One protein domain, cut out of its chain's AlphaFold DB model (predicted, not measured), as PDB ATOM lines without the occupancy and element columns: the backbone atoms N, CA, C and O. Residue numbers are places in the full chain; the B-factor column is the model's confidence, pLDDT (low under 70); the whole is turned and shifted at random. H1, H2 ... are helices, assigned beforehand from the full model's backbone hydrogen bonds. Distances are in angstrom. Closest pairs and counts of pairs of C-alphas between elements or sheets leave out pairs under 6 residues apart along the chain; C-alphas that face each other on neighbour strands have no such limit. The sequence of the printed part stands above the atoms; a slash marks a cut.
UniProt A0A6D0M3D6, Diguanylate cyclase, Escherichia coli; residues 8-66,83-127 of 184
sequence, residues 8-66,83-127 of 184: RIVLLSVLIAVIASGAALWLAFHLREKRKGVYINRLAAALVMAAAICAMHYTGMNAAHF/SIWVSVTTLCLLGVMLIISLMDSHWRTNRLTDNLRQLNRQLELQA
ATOM      1  N   ARG A   8     207.257 231.453 172.814       76.25
ATOM      2  CA  ARG A   8     206.529 232.223 171.795       76.25
ATOM      3  C   ARG A   8     205.765 231.315 170.835       76.25
ATOM      4  O   ARG A   8     204.608 231.596 170.541       76.25
ATOM      5  N   ILE A   9     206.371 230.209 170.400       70.00
ATOM      6  CA  ILE A   9     205.754 229.265 169.453       70.00
ATOM      7  C   ILE A   9     204.644 228.459 170.142       70.00
ATOM      8  O   ILE A   9     203.579 228.251 169.563       70.00
ATOM      9  N   VAL A  10     204.841 228.087 171.411       70.75
ATOM     10  CA  VAL A  10     203.807 227.414 172.218       70.75
ATOM     11  C   VAL A  10     202.610 228.336 172.482       70.75
ATOM     12  O   VAL A  10     201.462 227.915 172.364       70.75
ATOM     13  N   LEU A  11     202.848 229.612 172.800       78.19
ATOM     14  CA  LEU A  11     201.762 230.589 172.942       78.19
ATOM     15  C   LEU A  11     200.994 230.784 171.629       78.19
ATOM     16  O   LEU A  11     199.766 230.881 171.652       78.19
ATOM     17  N   LEU A  12     201.696 230.801 170.494       77.31
ATOM     18  CA  LEU A  12     201.080 230.933 169.175       77.31
ATOM     19  C   LEU A  12     200.163 229.740 168.848       77.31
ATOM     20  O   LEU A  12     199.048 229.950 168.374       77.31
ATOM     21  N   SER A  13     200.586 228.504 169.135       70.06
ATOM     22  CA  SER A  13     199.774 227.306 168.861       70.06
ATOM     23  C   SER A  13     198.509 227.247 169.723       70.06
ATOM     24  O   SER A  13     197.426 226.949 169.214       70.06
ATOM     25  N   VAL A  14     198.614 227.615 171.005       75.38
ATOM     26  CA  VAL A  14     197.461 227.721 171.914       75.38
ATOM     27  C   VAL A  14     196.490 228.801 171.440       75.38
ATOM     28  O   VAL A  14     195.280 228.574 171.424       75.38
ATOM     29  N   LEU A  15     196.996 229.956 170.997       80.62
ATOM     30  CA  LEU A  15     196.160 231.041 170.483       80.62
ATOM     31  C   LEU A  15     195.373 230.609 169.236       80.62
ATOM     32  O   LEU A  15     194.163 230.829 169.164       80.62
ATOM     33  N   ILE A  16     196.039 229.947 168.283       77.81
ATOM     34  CA  ILE A  16     195.400 229.408 167.072       77.81
ATOM     35  C   ILE A  16     194.303 228.407 167.448       77.81
ATOM     36  O   ILE A  16     193.202 228.470 166.902       77.81
ATOM     37  N   ALA A  17     194.570 227.522 168.410       71.94
ATOM     38  CA  ALA A  17     193.604 226.526 168.858       71.94
ATOM     39  C   ALA A  17     192.351 227.153 169.487       71.94
ATOM     40  O   ALA A  17     191.235 226.742 169.167       71.94
ATOM     41  N   VAL A  18     192.517 228.169 170.339       80.88
ATOM     42  CA  VAL A  18     191.394 228.871 170.979       80.88
ATOM     43  C   VAL A  18     190.549 229.608 169.941       80.88
ATOM     44  O   VAL A  18     189.323 229.497 169.963       80.88
ATOM     45  N   ILE A  19     191.184 230.307 168.995       82.38
ATOM     46  CA  ILE A  19     190.476 231.036 167.933       82.38
ATOM     47  C   ILE A  19     189.722 230.064 167.020       82.38
ATOM     48  O   ILE A  19     188.542 230.273 166.740       82.38
ATOM     49  N   ALA A  20     190.365 228.978 166.587       75.81
ATOM     50  CA  ALA A  20     189.740 227.992 165.713       75.81
ATOM     51  C   ALA A  20     188.596 227.236 166.411       75.81
ATOM     52  O   ALA A  20     187.546 227.017 165.805       75.81
ATOM     53  N   SER A  21     188.756 226.893 167.695       73.38
ATOM     54  CA  SER A  21     187.693 226.284 168.507       73.38
ATOM     55  C   SER A  21     186.512 227.241 168.693       73.38
ATOM     56  O   SER A  21     185.363 226.850 168.478       73.38
ATOM     57  N   GLY A  22     186.783 228.516 168.989       80.12
ATOM     58  CA  GLY A  22     185.762 229.558 169.079       80.12
ATOM     59  C   GLY A  22     185.007 229.758 167.763       80.12
ATOM     60  O   GLY A  22     183.778 229.822 167.765       80.12
ATOM     61  N   ALA A  23     185.715 229.775 166.631       77.38
ATOM     62  CA  ALA A  23     185.112 229.887 165.306       77.38
ATOM     63  C   ALA A  23     184.238 228.668 164.965       77.38
ATOM     64  O   ALA A  23     183.118 228.837 164.485       77.38
ATOM     65  N   ALA A  24     184.707 227.450 165.259       70.88
ATOM     66  CA  ALA A  24     183.933 226.223 165.068       70.88
ATOM     67  C   ALA A  24     182.656 226.212 165.924       70.88
ATOM     68  O   ALA A  24     181.586 225.838 165.438       70.88
ATOM     69  N   LEU A  25     182.752 226.666 167.177       73.06
ATOM     70  CA  LEU A  25     181.619 226.746 168.094       73.06
ATOM     71  C   LEU A  25     180.602 227.801 167.637       73.06
ATOM     72  O   LEU A  25     179.405 227.523 167.571       73.06
ATOM     73  N   TRP A  26     181.078 228.986 167.252       77.75
ATOM     74  CA  TRP A  26     180.237 230.047 166.701       77.75
ATOM     75  C   TRP A  26     179.517 229.588 165.428       77.75
ATOM     76  O   TRP A  26     178.304 229.762 165.313       77.75
ATOM     77  N   LEU A  27     180.225 228.907 164.523       69.75
ATOM     78  CA  LEU A  27     179.654 228.328 163.308       69.75
ATOM     79  C   LEU A  27     178.581 227.275 163.632       69.75
ATOM     80  O   LEU A  27     177.518 227.260 163.012       69.75
ATOM     81  N   ALA A  28     178.821 226.422 164.632       67.94
ATOM     82  CA  ALA A  28     177.880 225.384 165.051       67.94
ATOM     83  C   ALA A  28     176.576 225.954 165.641       67.94
ATOM     84  O   ALA A  28     175.502 225.393 165.402       67.94
ATOM     85  N   PHE A  29     176.647 227.063 166.384       70.25
ATOM     86  CA  PHE A  29     175.470 227.687 166.999       70.25
ATOM     87  C   PHE A  29     174.742 228.662 166.068       70.25
ATOM     88  O   PHE A  29     173.517 228.592 165.963       70.25
ATOM     89  N   HIS A  30     175.464 229.528 165.356       69.62
ATOM     90  CA  HIS A  30     174.871 230.609 164.560       69.62
ATOM     91  C   HIS A  30     174.176 230.108 163.282       69.62
ATOM     92  O   HIS A  30     173.271 230.747 162.754       69.62
ATOM     93  N   LEU A  31     174.544 228.922 162.792       60.09
ATOM     94  CA  LEU A  31     173.976 228.345 161.571       60.09
ATOM     95  C   LEU A  31     172.920 227.260 161.817       60.09
ATOM     96  O   LEU A  31     172.413 226.658 160.862       60.09
ATOM     97  N   ARG A  32     172.549 227.027 163.082       57.28
ATOM     98  CA  ARG A  32     171.500 226.073 163.475       57.28
ATOM     99  C   ARG A  32     170.092 226.530 163.062       57.28
ATOM    100  O   ARG A  32     169.199 225.695 162.949       57.28
ATOM    101  N   GLU A  33     169.904 227.819 162.771       57.81
ATOM    102  CA  GLU A  33     168.610 228.404 162.383       57.81
ATOM    103  C   GLU A  33     168.213 228.165 160.915       57.81
ATOM    104  O   GLU A  33     167.023 228.132 160.593       57.81
ATOM    105  N   LYS A  34     169.161 227.931 159.993       54.25
ATOM    106  CA  LYS A  34     168.839 227.778 158.560       54.25
ATOM    107  C   LYS A  34     168.677 226.307 158.158       54.25
ATOM    108  O   LYS A  34     169.637 225.630 157.792       54.25
ATOM    109  N   ARG A  35     167.419 225.834 158.131       57.53
ATOM    110  CA  ARG A  35     166.994 224.455 157.766       57.53
ATOM    111  C   ARG A  35     167.624 223.883 156.482       57.53
ATOM    112  O   ARG A  35     167.802 222.674 156.404       57.53
ATOM    113  N   LYS A  36     167.965 224.717 155.487       54.59
ATOM    114  CA  LYS A  36     168.495 224.272 154.178       54.59
ATOM    115  C   LYS A  36     170.027 224.127 154.096       54.59
ATOM    116  O   LYS A  36     170.514 223.689 153.064       54.59
ATOM    117  N   GLY A  37     170.786 224.444 155.151       60.00
ATOM    118  CA  GLY A  37     172.263 224.404 155.123       60.00
ATOM    119  C   GLY A  37     172.923 223.536 156.195       60.00
ATOM    120  O   GLY A  37     174.144 223.448 156.240       60.00
ATOM    121  N   VAL A  38     172.142 222.885 157.063       65.44
ATOM    122  CA  VAL A  38     172.655 222.240 158.288       65.44
ATOM    123  C   VAL A  38     173.737 221.188 158.010       65.44
ATOM    124  O   VAL A  38     174.707 221.112 158.758       65.44
ATOM    125  N   TYR A  39     173.611 220.407 156.930       66.94
ATOM    126  CA  TYR A  39     174.615 219.401 156.561       66.94
ATOM    127  C   TYR A  39     175.938 220.033 156.107       66.94
ATOM    128  O   TYR A  39     176.996 219.623 156.575       66.94
ATOM    129  N   ILE A  40     175.878 221.069 155.263       68.19
ATOM    130  CA  ILE A  40     177.063 221.798 154.781       68.19
ATOM    131  C   ILE A  40     177.760 222.500 155.952       68.19
ATOM    132  O   ILE A  40     178.975 222.419 156.092       68.19
ATOM    133  N   ASN A  41     176.985 223.112 156.849       66.69
ATOM    134  CA  ASN A  41     177.517 223.829 158.008       66.69
ATOM    135  C   ASN A  41     178.169 222.881 159.026       66.69
ATOM    136  O   ASN A  41     179.203 223.209 159.603       66.69
ATOM    137  N   ARG A  42     177.609 221.676 159.214       69.12
ATOM    138  CA  ARG A  42     178.232 220.621 160.032       69.12
ATOM    139  C   ARG A  42     179.543 220.127 159.431       69.12
ATOM    140  O   ARG A  42     180.510 219.961 160.167       69.12
ATOM    141  N   LEU A  43     179.579 219.916 158.117       68.75
ATOM    142  CA  LEU A  43     180.793 219.495 157.423       68.75
ATOM    143  C   LEU A  43     181.878 220.581 157.506       68.75
ATOM    144  O   LEU A  43     183.024 220.273 157.817       68.75
ATOM    145  N   ALA A  44     181.503 221.853 157.341       69.94
ATOM    146  CA  ALA A  44     182.404 222.988 157.519       69.94
ATOM    147  C   ALA A  44     182.971 223.062 158.950       69.94
ATOM    148  O   ALA A  44     184.181 223.185 159.117       69.94
ATOM    149  N   ALA A  45     182.137 222.913 159.985       67.94
ATOM    150  CA  ALA A  45     182.600 222.906 161.377       67.94
ATOM    151  C   ALA A  45     183.555 221.734 161.674       67.94
ATOM    152  O   ALA A  45     184.569 221.919 162.348       67.94
ATOM    153  N   ALA A  46     183.266 220.541 161.142       71.00
ATOM    154  CA  ALA A  46     184.130 219.371 161.289       71.00
ATOM    155  C   ALA A  46     185.502 219.578 160.622       71.00
ATOM    156  O   ALA A  46     186.525 219.257 161.222       71.00
ATOM    157  N   LEU A  47     185.534 220.168 159.421       72.19
ATOM    158  CA  LEU A  47     186.778 220.501 158.721       72.19
ATOM    159  C   LEU A  47     187.607 221.542 159.481       72.19
ATOM    160  O   LEU A  47     188.819 221.379 159.600       72.19
ATOM    161  N   VAL A  48     186.966 222.573 160.043       73.88
ATOM    162  CA  VAL A  48     187.648 223.582 160.871       73.88
ATOM    163  C   VAL A  48     188.266 222.941 162.115       73.88
ATOM    164  O   VAL A  48     189.426 223.213 162.423       73.88
ATOM    165  N   MET A  49     187.545 222.046 162.803       68.56
ATOM    166  CA  MET A  49     188.105 221.313 163.944       68.56
ATOM    167  C   MET A  49     189.277 220.412 163.538       68.56
ATOM    168  O   MET A  49     190.301 220.412 164.217       68.56
ATOM    169  N   ALA A  50     189.163 219.682 162.426       69.69
ATOM    170  CA  ALA A  50     190.242 218.831 161.928       69.69
ATOM    171  C   ALA A  50     191.502 219.648 161.591       69.69
ATOM    172  O   ALA A  50     192.602 219.291 162.011       69.69
ATOM    173  N   ALA A  51     191.342 220.786 160.908       69.88
ATOM    174  CA  ALA A  51     192.442 221.697 160.600       69.88
ATOM    175  C   ALA A  51     193.099 222.264 161.870       69.88
ATOM    176  O   ALA A  51     194.325 222.338 161.942       69.88
ATOM    177  N   ALA A  52     192.307 222.612 162.890       69.94
ATOM    178  CA  ALA A  52     192.815 223.105 164.172       69.94
ATOM    179  C   ALA A  52     193.651 222.051 164.916       69.94
ATOM    180  O   ALA A  52     194.720 222.370 165.439       69.94
ATOM    181  N   ILE A  53     193.194 220.795 164.926       69.31
ATOM    182  CA  ILE A  53     193.913 219.666 165.534       69.31
ATOM    183  C   ILE A  53     195.240 219.434 164.801       69.31
ATOM    184  O   ILE A  53     196.291 219.368 165.441       69.31
ATOM    185  N   CYS A  54     195.227 219.391 163.465       72.44
ATOM    186  CA  CYS A  54     196.445 219.239 162.665       72.44
ATOM    187  C   CYS A  54     197.436 220.391 162.895       72.44
ATOM    188  O   CYS A  54     198.627 220.149 163.090       72.44
ATOM    189  N   ALA A  55     196.950 221.638 162.924       65.69
ATOM    190  CA  ALA A  55     197.779 222.810 163.180       65.69
ATOM    191  C   ALA A  55     198.418 222.759 164.575       65.69
ATOM    192  O   ALA A  55     199.616 223.010 164.695       65.69
ATOM    193  N   MET A  56     197.663 222.383 165.614       66.00
ATOM    194  CA  MET A  56     198.174 222.226 166.982       66.00
ATOM    195  C   MET A  56     199.277 221.162 167.060       66.00
ATOM    196  O   MET A  56     200.324 221.406 167.658       66.00
ATOM    197  N   HIS A  57     199.072 220.008 166.422       67.38
ATOM    198  CA  HIS A  57     200.065 218.935 166.405       67.38
ATOM    199  C   HIS A  57     201.339 219.332 165.651       67.38
ATOM    200  O   HIS A  57     202.437 219.142 166.169       67.38
ATOM    201  N   TYR A  58     201.215 219.919 164.458       68.56
ATOM    202  CA  TYR A  58     202.372 220.281 163.637       68.56
ATOM    203  C   TYR A  58     203.176 221.445 164.238       68.56
ATOM    204  O   TYR A  58     204.400 221.380 164.321       68.56
ATOM    205  N   THR A  59     202.497 222.489 164.727       68.62
ATOM    206  CA  THR A  59     203.167 223.622 165.392       68.62
ATOM    207  C   THR A  59     203.781 223.227 166.732       68.62
ATOM    208  O   THR A  59     204.885 223.670 167.039       68.62
ATOM    209  N   GLY A  60     203.122 222.355 167.502       62.00
ATOM    210  CA  GLY A  60     203.675 221.795 168.737       62.00
ATOM    211  C   GLY A  60     204.913 220.927 168.497       62.00
ATOM    212  O   GLY A  60     205.861 220.994 169.275       62.00
ATOM    213  N   MET A  61     204.938 220.169 167.399       66.44
ATOM    214  CA  MET A  61     206.081 219.340 167.009       66.44
ATOM    215  C   MET A  61     207.263 220.181 166.507       66.44
ATOM    216  O   MET A  61     208.396 219.924 166.897       66.44
ATOM    217  N   ASN A  62     207.007 221.232 165.720       62.03
ATOM    218  CA  ASN A  62     208.044 222.156 165.242       62.03
ATOM    219  C   ASN A  62     208.627 223.051 166.357       62.03
ATOM    220  O   ASN A  62     209.739 223.553 166.243       62.03
ATOM    221  N   ALA A  63     207.893 223.256 167.457       56.09
ATOM    222  CA  ALA A  63     208.385 223.998 168.621       56.09
ATOM    223  C   ALA A  63     209.471 223.241 169.413       56.09
ATOM    224  O   ALA A  63     210.189 223.853 170.206       56.09
ATOM    225  N   ALA A  64     209.592 221.923 169.222       53.00
ATOM    226  CA  ALA A  64     210.603 221.093 169.863       53.00
ATOM    227  C   ALA A  64     211.862 221.010 168.981       53.00
ATOM    228  O   ALA A  64     212.040 220.075 168.204       53.00
ATOM    229  N   HIS A  65     212.759 221.993 169.099       51.75
ATOM    230  CA  HIS A  65     214.074 221.931 168.453       51.75
ATOM    231  C   HIS A  65     214.996 220.964 169.215       51.75
ATOM    232  O   HIS A  65     215.529 221.292 170.277       51.75
ATOM    233  N   PHE A  66     215.215 219.771 168.663       55.28
ATOM    234  CA  PHE A  66     216.254 218.854 169.131       55.28
ATOM    235  C   PHE A  66     217.591 219.281 168.506       55.28
ATOM    236  O   PHE A  66     217.768 219.166 167.298       55.28
ATOM    237  N   SER A  83     202.524 209.554 163.513       74.31
ATOM    238  CA  SER A  83     201.629 209.604 162.346       74.31
ATOM    239  C   SER A  83     200.556 208.508 162.373       74.31
ATOM    240  O   SER A  83     199.414 208.772 161.984       74.31
ATOM    241  N   ILE A  84     200.866 207.323 162.912       81.00
ATOM    242  CA  ILE A  84     199.878 206.261 163.150       81.00
ATOM    243  C   ILE A  84     198.807 206.734 164.141       81.00
ATOM    244  O   ILE A  84     197.620 206.631 163.838       81.00
ATOM    245  N   TRP A  85     199.186 207.316 165.283       78.00
ATOM    246  CA  TRP A  85     198.212 207.806 166.271       78.00
ATOM    247  C   TRP A  85     197.311 208.920 165.724       78.00
ATOM    248  O   TRP A  85     196.096 208.892 165.938       78.00
ATOM    249  N   VAL A  86     197.867 209.873 164.972       79.81
ATOM    250  CA  VAL A  86     197.080 210.941 164.326       79.81
ATOM    251  C   VAL A  86     196.134 210.367 163.265       79.81
ATOM    252  O   VAL A  86     194.960 210.739 163.201       79.81
ATOM    253  N   SER A  87     196.595 209.408 162.464       80.25
ATOM    254  CA  SER A  87     195.765 208.771 161.433       80.25
ATOM    255  C   SER A  87     194.630 207.943 162.044       80.25
ATOM    256  O   SER A  87     193.494 208.000 161.581       80.25
ATOM    257  N   VAL A  88     194.904 207.217 163.132       87.25
ATOM    258  CA  VAL A  88     193.892 206.418 163.841       87.25
ATOM    259  C   VAL A  88     192.853 207.321 164.500       87.25
ATOM    260  O   VAL A  88     191.655 207.096 164.345       87.25
ATOM    261  N   THR A  89     193.284 208.377 165.193       80.56
ATOM    262  CA  THR A  89     192.360 209.305 165.866       80.56
ATOM    263  C   THR A  89     191.480 210.064 164.873       80.56
ATOM    264  O   THR A  89     190.271 210.164 165.088       80.56
ATOM    265  N   THR A  90     192.035 210.529 163.752       80.75
ATOM    266  CA  THR A  90     191.252 211.185 162.690       80.75
ATOM    267  C   THR A  90     190.259 210.224 162.032       80.75
ATOM    268  O   THR A  90     189.089 210.582 161.875       80.75
ATOM    269  N   LEU A  91     190.670 208.989 161.726       86.06
ATOM    270  CA  LEU A  91     189.784 207.962 161.168       86.06
ATOM    271  C   LEU A  91     188.635 207.618 162.128       86.06
ATOM    272  O   LEU A  91     187.479 207.547 161.705       86.06
ATOM    273  N   CYS A  92     188.926 207.466 163.422       87.12
ATOM    274  CA  CYS A  92     187.908 207.232 164.445       87.12
ATOM    275  C   CYS A  92     186.914 208.397 164.540       87.12
ATOM    276  O   CYS A  92     185.706 208.161 164.565       87.12
ATOM    277  N   LEU A  93     187.389 209.649 164.549       83.81
ATOM    278  CA  LEU A  93     186.515 210.827 164.604       83.81
ATOM    279  C   LEU A  93     185.601 210.922 163.376       83.81
ATOM    280  O   LEU A  93     184.399 211.152 163.527       83.81
ATOM    281  N   LEU A  94     186.137 210.698 162.173       82.06
ATOM    282  CA  LEU A  94     185.346 210.675 160.940       82.06
ATOM    283  C   LEU A  94     184.307 209.544 160.958       82.06
ATOM    284  O   LEU A  94     183.152 209.776 160.600       82.06
ATOM    285  N   GLY A  95     184.686 208.354 161.432       84.69
ATOM    286  CA  GLY A  95     183.778 207.215 161.581       84.69
ATOM    287  C   GLY A  95     182.620 207.508 162.536       84.69
ATOM    288  O   GLY A  95     181.459 207.287 162.189       84.69
ATOM    289  N   VAL A  96     182.907 208.084 163.707       87.00
ATOM    290  CA  VAL A  96     181.877 208.483 164.682       87.00
ATOM    291  C   VAL A  96     180.950 209.552 164.098       87.00
ATOM    292  O   VAL A  96     179.730 209.435 164.224       87.00
ATOM    293  N   MET A  97     181.492 210.560 163.410       81.62
ATOM    294  CA  MET A  97     180.684 211.597 162.755       81.62
ATOM    295  C   MET A  97     179.771 211.022 161.670       81.62
ATOM    296  O   MET A  97     178.601 211.408 161.586       81.62
ATOM    297  N   LEU A  98     180.268 210.072 160.875       83.56
ATOM    298  CA  LEU A  98     179.472 209.380 159.866       83.56
ATOM    299  C   LEU A  98     178.327 208.595 160.516       83.56
ATOM    300  O   LEU A  98     177.180 208.753 160.103       83.56
ATOM    301  N   ILE A  99     178.608 207.822 161.569       89.25
ATOM    302  CA  ILE A  99     177.593 207.047 162.301       89.25
ATOM    303  C   ILE A  99     176.522 207.969 162.894       89.25
ATOM    304  O   ILE A  99     175.331 207.719 162.706       89.25
ATOM    305  N   ILE A 100     176.919 209.067 163.550       86.62
ATOM    306  CA  ILE A 100     175.979 210.063 164.088       86.62
ATOM    307  C   ILE A 100     175.109 210.642 162.964       86.62
ATOM    308  O   ILE A 100     173.898 210.782 163.136       86.62
ATOM    309  N   SER A 101     175.700 210.957 161.808       81.12
ATOM    310  CA  SER A 101     174.975 211.509 160.659       81.12
ATOM    311  C   SER A 101     173.984 210.513 160.050       81.12
ATOM    312  O   SER A 101     172.854 210.893 159.732       81.12
ATOM    313  N   LEU A 102     174.374 209.243 159.905       85.19
ATOM    314  CA  LEU A 102     173.491 208.177 159.423       85.19
ATOM    315  C   LEU A 102     172.326 207.971 160.388       85.19
ATOM    316  O   LEU A 102     171.169 207.930 159.967       85.19
ATOM    317  N   MET A 103     172.621 207.923 161.686       86.75
ATOM    318  CA  MET A 103     171.612 207.783 162.723       86.75
ATOM    319  C   MET A 103     170.621 208.959 162.690       86.75
ATOM    320  O   MET A 103     169.416 208.734 162.600       86.75
ATOM    321  N   ASP A 104     171.101 210.206 162.677       85.62
ATOM    322  CA  ASP A 104     170.258 211.412 162.568       85.62
ATOM    323  C   ASP A 104     169.395 211.396 161.289       85.62
ATOM    324  O   ASP A 104     168.207 211.714 161.333       85.62
ATOM    325  N   SER A 105     169.955 210.957 160.156       84.19
ATOM    326  CA  SER A 105     169.216 210.798 158.896       84.19
ATOM    327  C   SER A 105     168.053 209.805 159.025       84.19
ATOM    328  O   SER A 105     166.916 210.128 158.669       84.19
ATOM    329  N   HIS A 106     168.301 208.629 159.607       86.19
ATOM    330  CA  HIS A 106     167.261 207.622 159.824       86.19
ATOM    331  C   HIS A 106     166.165 208.105 160.781       86.19
ATOM    332  O   HIS A 106     164.977 207.948 160.486       86.19
ATOM    333  N   TRP A 107     166.538 208.752 161.891       89.31
ATOM    334  CA  TRP A 107     165.568 209.298 162.845       89.31
ATOM    335  C   TRP A 107     164.649 210.343 162.210       89.31
ATOM    336  O   TRP A 107     163.444 210.351 162.478       89.31
ATOM    337  N   ARG A 108     165.191 211.215 161.353       86.44
ATOM    338  CA  ARG A 108     164.395 212.222 160.637       86.44
ATOM    339  C   ARG A 108     163.402 211.564 159.691       86.44
ATOM    340  O   ARG A 108     162.217 211.878 159.760       86.44
ATOM    341  N   THR A 109     163.856 210.634 158.856       87.12
ATOM    342  CA  THR A 109     163.000 209.972 157.860       87.12
ATOM    343  C   THR A 109     161.825 209.242 158.510       87.12
ATOM    344  O   THR A 109     160.688 209.379 158.051       87.12
ATOM    345  N   ASN A 110     162.064 208.545 159.626       90.00
ATOM    346  CA  ASN A 110     161.002 207.842 160.350       90.00
ATOM    347  C   ASN A 110     159.958 208.818 160.909       90.00
ATOM    348  O   ASN A 110     158.765 208.628 160.688       90.00
ATOM    349  N   ARG A 111     160.394 209.930 161.518       91.06
ATOM    350  CA  ARG A 111     159.471 210.958 162.033       91.06
ATOM    351  C   ARG A 111     158.595 211.572 160.944       91.06
ATOM    352  O   ARG A 111     157.407 211.780 161.166       91.06
ATOM    353  N   LEU A 112     159.165 211.883 159.777       92.81
ATOM    354  CA  LEU A 112     158.375 212.405 158.658       92.81
ATOM    355  C   LEU A 112     157.359 211.372 158.165       92.81
ATOM    356  O   LEU A 112     156.208 211.724 157.917       92.81
ATOM    357  N   THR A 113     157.774 210.111 158.057       94.44
ATOM    358  CA  THR A 113     156.900 209.016 157.623       94.44
ATOM    359  C   THR A 113     155.720 208.835 158.575       94.44
ATOM    360  O   THR A 113     154.585 208.707 158.121       94.44
ATOM    361  N   ASP A 114     155.954 208.884 159.886       94.56
ATOM    362  CA  ASP A 114     154.887 208.748 160.881       94.56
ATOM    363  C   ASP A 114     153.919 209.934 160.858       94.56
ATOM    364  O   ASP A 114     152.705 209.732 160.872       94.56
ATOM    365  N   ASN A 115     154.430 211.160 160.718       94.12
ATOM    366  CA  ASN A 115     153.589 212.348 160.558       94.12
ATOM    367  C   ASN A 115     152.720 212.262 159.294       94.12
ATOM    368  O   ASN A 115     151.529 212.565 159.341       94.12
ATOM    369  N   LEU A 116     153.294 211.815 158.171       95.00
ATOM    370  CA  LEU A 116     152.545 211.606 156.930       95.00
ATOM    371  C   LEU A 116     151.462 210.542 157.102       95.00
ATOM    372  O   LEU A 116     150.340 210.745 156.649       95.00
ATOM    373  N   ARG A 117     151.766 209.432 157.783       95.56
ATOM    374  CA  ARG A 117     150.780 208.383 158.076       95.56
ATOM    375  C   ARG A 117     149.634 208.903 158.936       95.56
ATOM    376  O   ARG A 117     148.483 208.603 158.639       95.56
ATOM    377  N   GLN A 118     149.932 209.673 159.980       95.06
ATOM    378  CA  GLN A 118     148.908 210.261 160.845       95.06
ATOM    379  C   GLN A 118     148.018 211.235 160.079       95.06
ATOM    380  O   GLN A 118     146.795 211.125 160.156       95.06
ATOM    381  N   LEU A 119     148.619 212.134 159.299       93.75
ATOM    382  CA  LEU A 119     147.870 213.104 158.510       93.75
ATOM    383  C   LEU A 119     147.015 212.415 157.443       93.75
ATOM    384  O   LEU A 119     145.851 212.758 157.275       93.75
ATOM    385  N   ASN A 120     147.558 211.398 156.771       94.69
ATOM    386  CA  ASN A 120     146.798 210.627 155.793       94.69
ATOM    387  C   ASN A 120     145.618 209.899 156.452       94.69
ATOM    388  O   ASN A 120     144.512 209.927 155.934       94.69
ATOM    389  N   ARG A 121     145.809 209.331 157.651       90.38
ATOM    390  CA  ARG A 121     144.710 208.721 158.413       90.38
ATOM    391  C   ARG A 121     143.634 209.740 158.792       90.38
ATOM    392  O   ARG A 121     142.453 209.420 158.732       90.38
ATOM    393  N   GLN A 122     144.020 210.953 159.180       89.56
ATOM    394  CA  GLN A 122     143.068 212.027 159.472       89.56
ATOM    395  C   GLN A 122     142.296 212.454 158.222       89.56
ATOM    396  O   GLN A 122     141.078 212.592 158.287       89.56
ATOM    397  N   LEU A 123     142.983 212.595 157.086       89.44
ATOM    398  CA  LEU A 123     142.352 212.885 155.801       89.44
ATOM    399  C   LEU A 123     141.400 211.766 155.379       89.44
ATOM    400  O   LEU A 123     140.293 212.059 154.950       89.44
ATOM    401  N   GLU A 124     141.778 210.497 155.547       88.00
ATOM    402  CA  GLU A 124     140.886 209.365 155.285       88.00
ATOM    403  C   GLU A 124     139.644 209.404 156.175       88.00
ATOM    404  O   GLU A 124     138.546 209.154 155.688       88.00
ATOM    405  N   LEU A 125     139.788 209.728 157.463       85.56
ATOM    406  CA  LEU A 125     138.640 209.858 158.359       85.56
ATOM    407  C   LEU A 125     137.716 210.998 157.911       85.56
ATOM    408  O   LEU A 125     136.520 210.778 157.761       85.56
ATOM    409  N   GLN A 126     138.263 212.176 157.608       84.75
ATOM    410  CA  GLN A 126     137.484 213.320 157.115       84.75
ATOM    411  C   GLN A 126     136.845 213.058 155.743       84.75
ATOM    412  O   GLN A 126     135.742 213.519 155.467       84.75
ATOM    413  N   ALA A 127     137.519 212.304 154.876       87.25
ATOM    414  CA  ALA A 127     137.019 211.959 153.551       87.25
ATOM    415  C   ALA A 127     135.960 210.850 153.581       87.25
ATOM    416  O   ALA A 127     135.235 210.703 152.598       87.25
TER     417      ALA A 127
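Overview. This is residues 8 to 66 and 83 to 127 of the 184 residues of the protein "Diguanylate cyclase" of Escherichia coli (UniProt A0A6D0M3D6). What shape does the model show? One very long helix, H3, runs alongside a helical hairpin of H1 and H2 over only part of its length, with H2 between H1 and H3, and its residues 102 to 127 stick out free beyond the hairpin. The fit is loose, for H1 and H2 are side by side in contact while H3 only comes near H2. What is it made of, and how large is it? The printed part has 104 residues, with three named helices in the order H1, H2, H3 and no named strand, and its class is all helix. It is extended, with a radius of gyration of the C-alphas of 21.1 A, and spans 80 by 29 by 13 A, the free arm of H3 making much of the length.

Arrangement. What is near the longest helix? H3, residues 83 to 127, is close to but not clearly touching H2, residues 38 to 62; their closest C-alphas are those of Ala 50 and Thr 90, 7.7 A apart. Their lines stand at a shallow tilt of 11 degrees, and they run opposite ways. Where is the remaining helix? H1, residues 8 to 30, touches H2, and the closest C-alphas are those of Ala 24 and Ala 45, 5.1 A apart. The two form a helical hairpin, opposite ways at a shallow tilt of 7 degrees. H1 and H3 are apart. What do the backbones show? In H1, H2 and H3 every O i to N i+4 pair is within hydrogen-bond range.

Along the chain. Where does the longest helix run? H3 goes from C-alpha 83 at (201.629, 209.604, 162.346) to C-alpha 127 at (137.019, 211.959, 153.551), 65.2 A from first to last C-alpha. Where are the other two? H1 begins with C-alpha 8 at (206.529, 232.223, 171.795) and ends at residue 30, 32.5 A from first to last C-alpha. H2, from residue 38 to residue 62, measures 36.1 A in the same way.

Size, cuts and confidence. How far does the printed part reach? The two C-alphas farthest apart are those of Phe 66 and Ala 127, at 81.0 A. Is there a cut, and what are the links? Residues 67 to 82 are not printed, and C-alphas 66 and 83 are 18.6 A apart across this cut, which lies in the link from H2 to H3. The link from H1 to H2 is short, with 7 residues. Where is confidence low? The mean pLDDT of the printed part is 76.5, and 35 residues are under 70: residues 27 to 28, 30 to 45, 49 to 53 and 55 to 66.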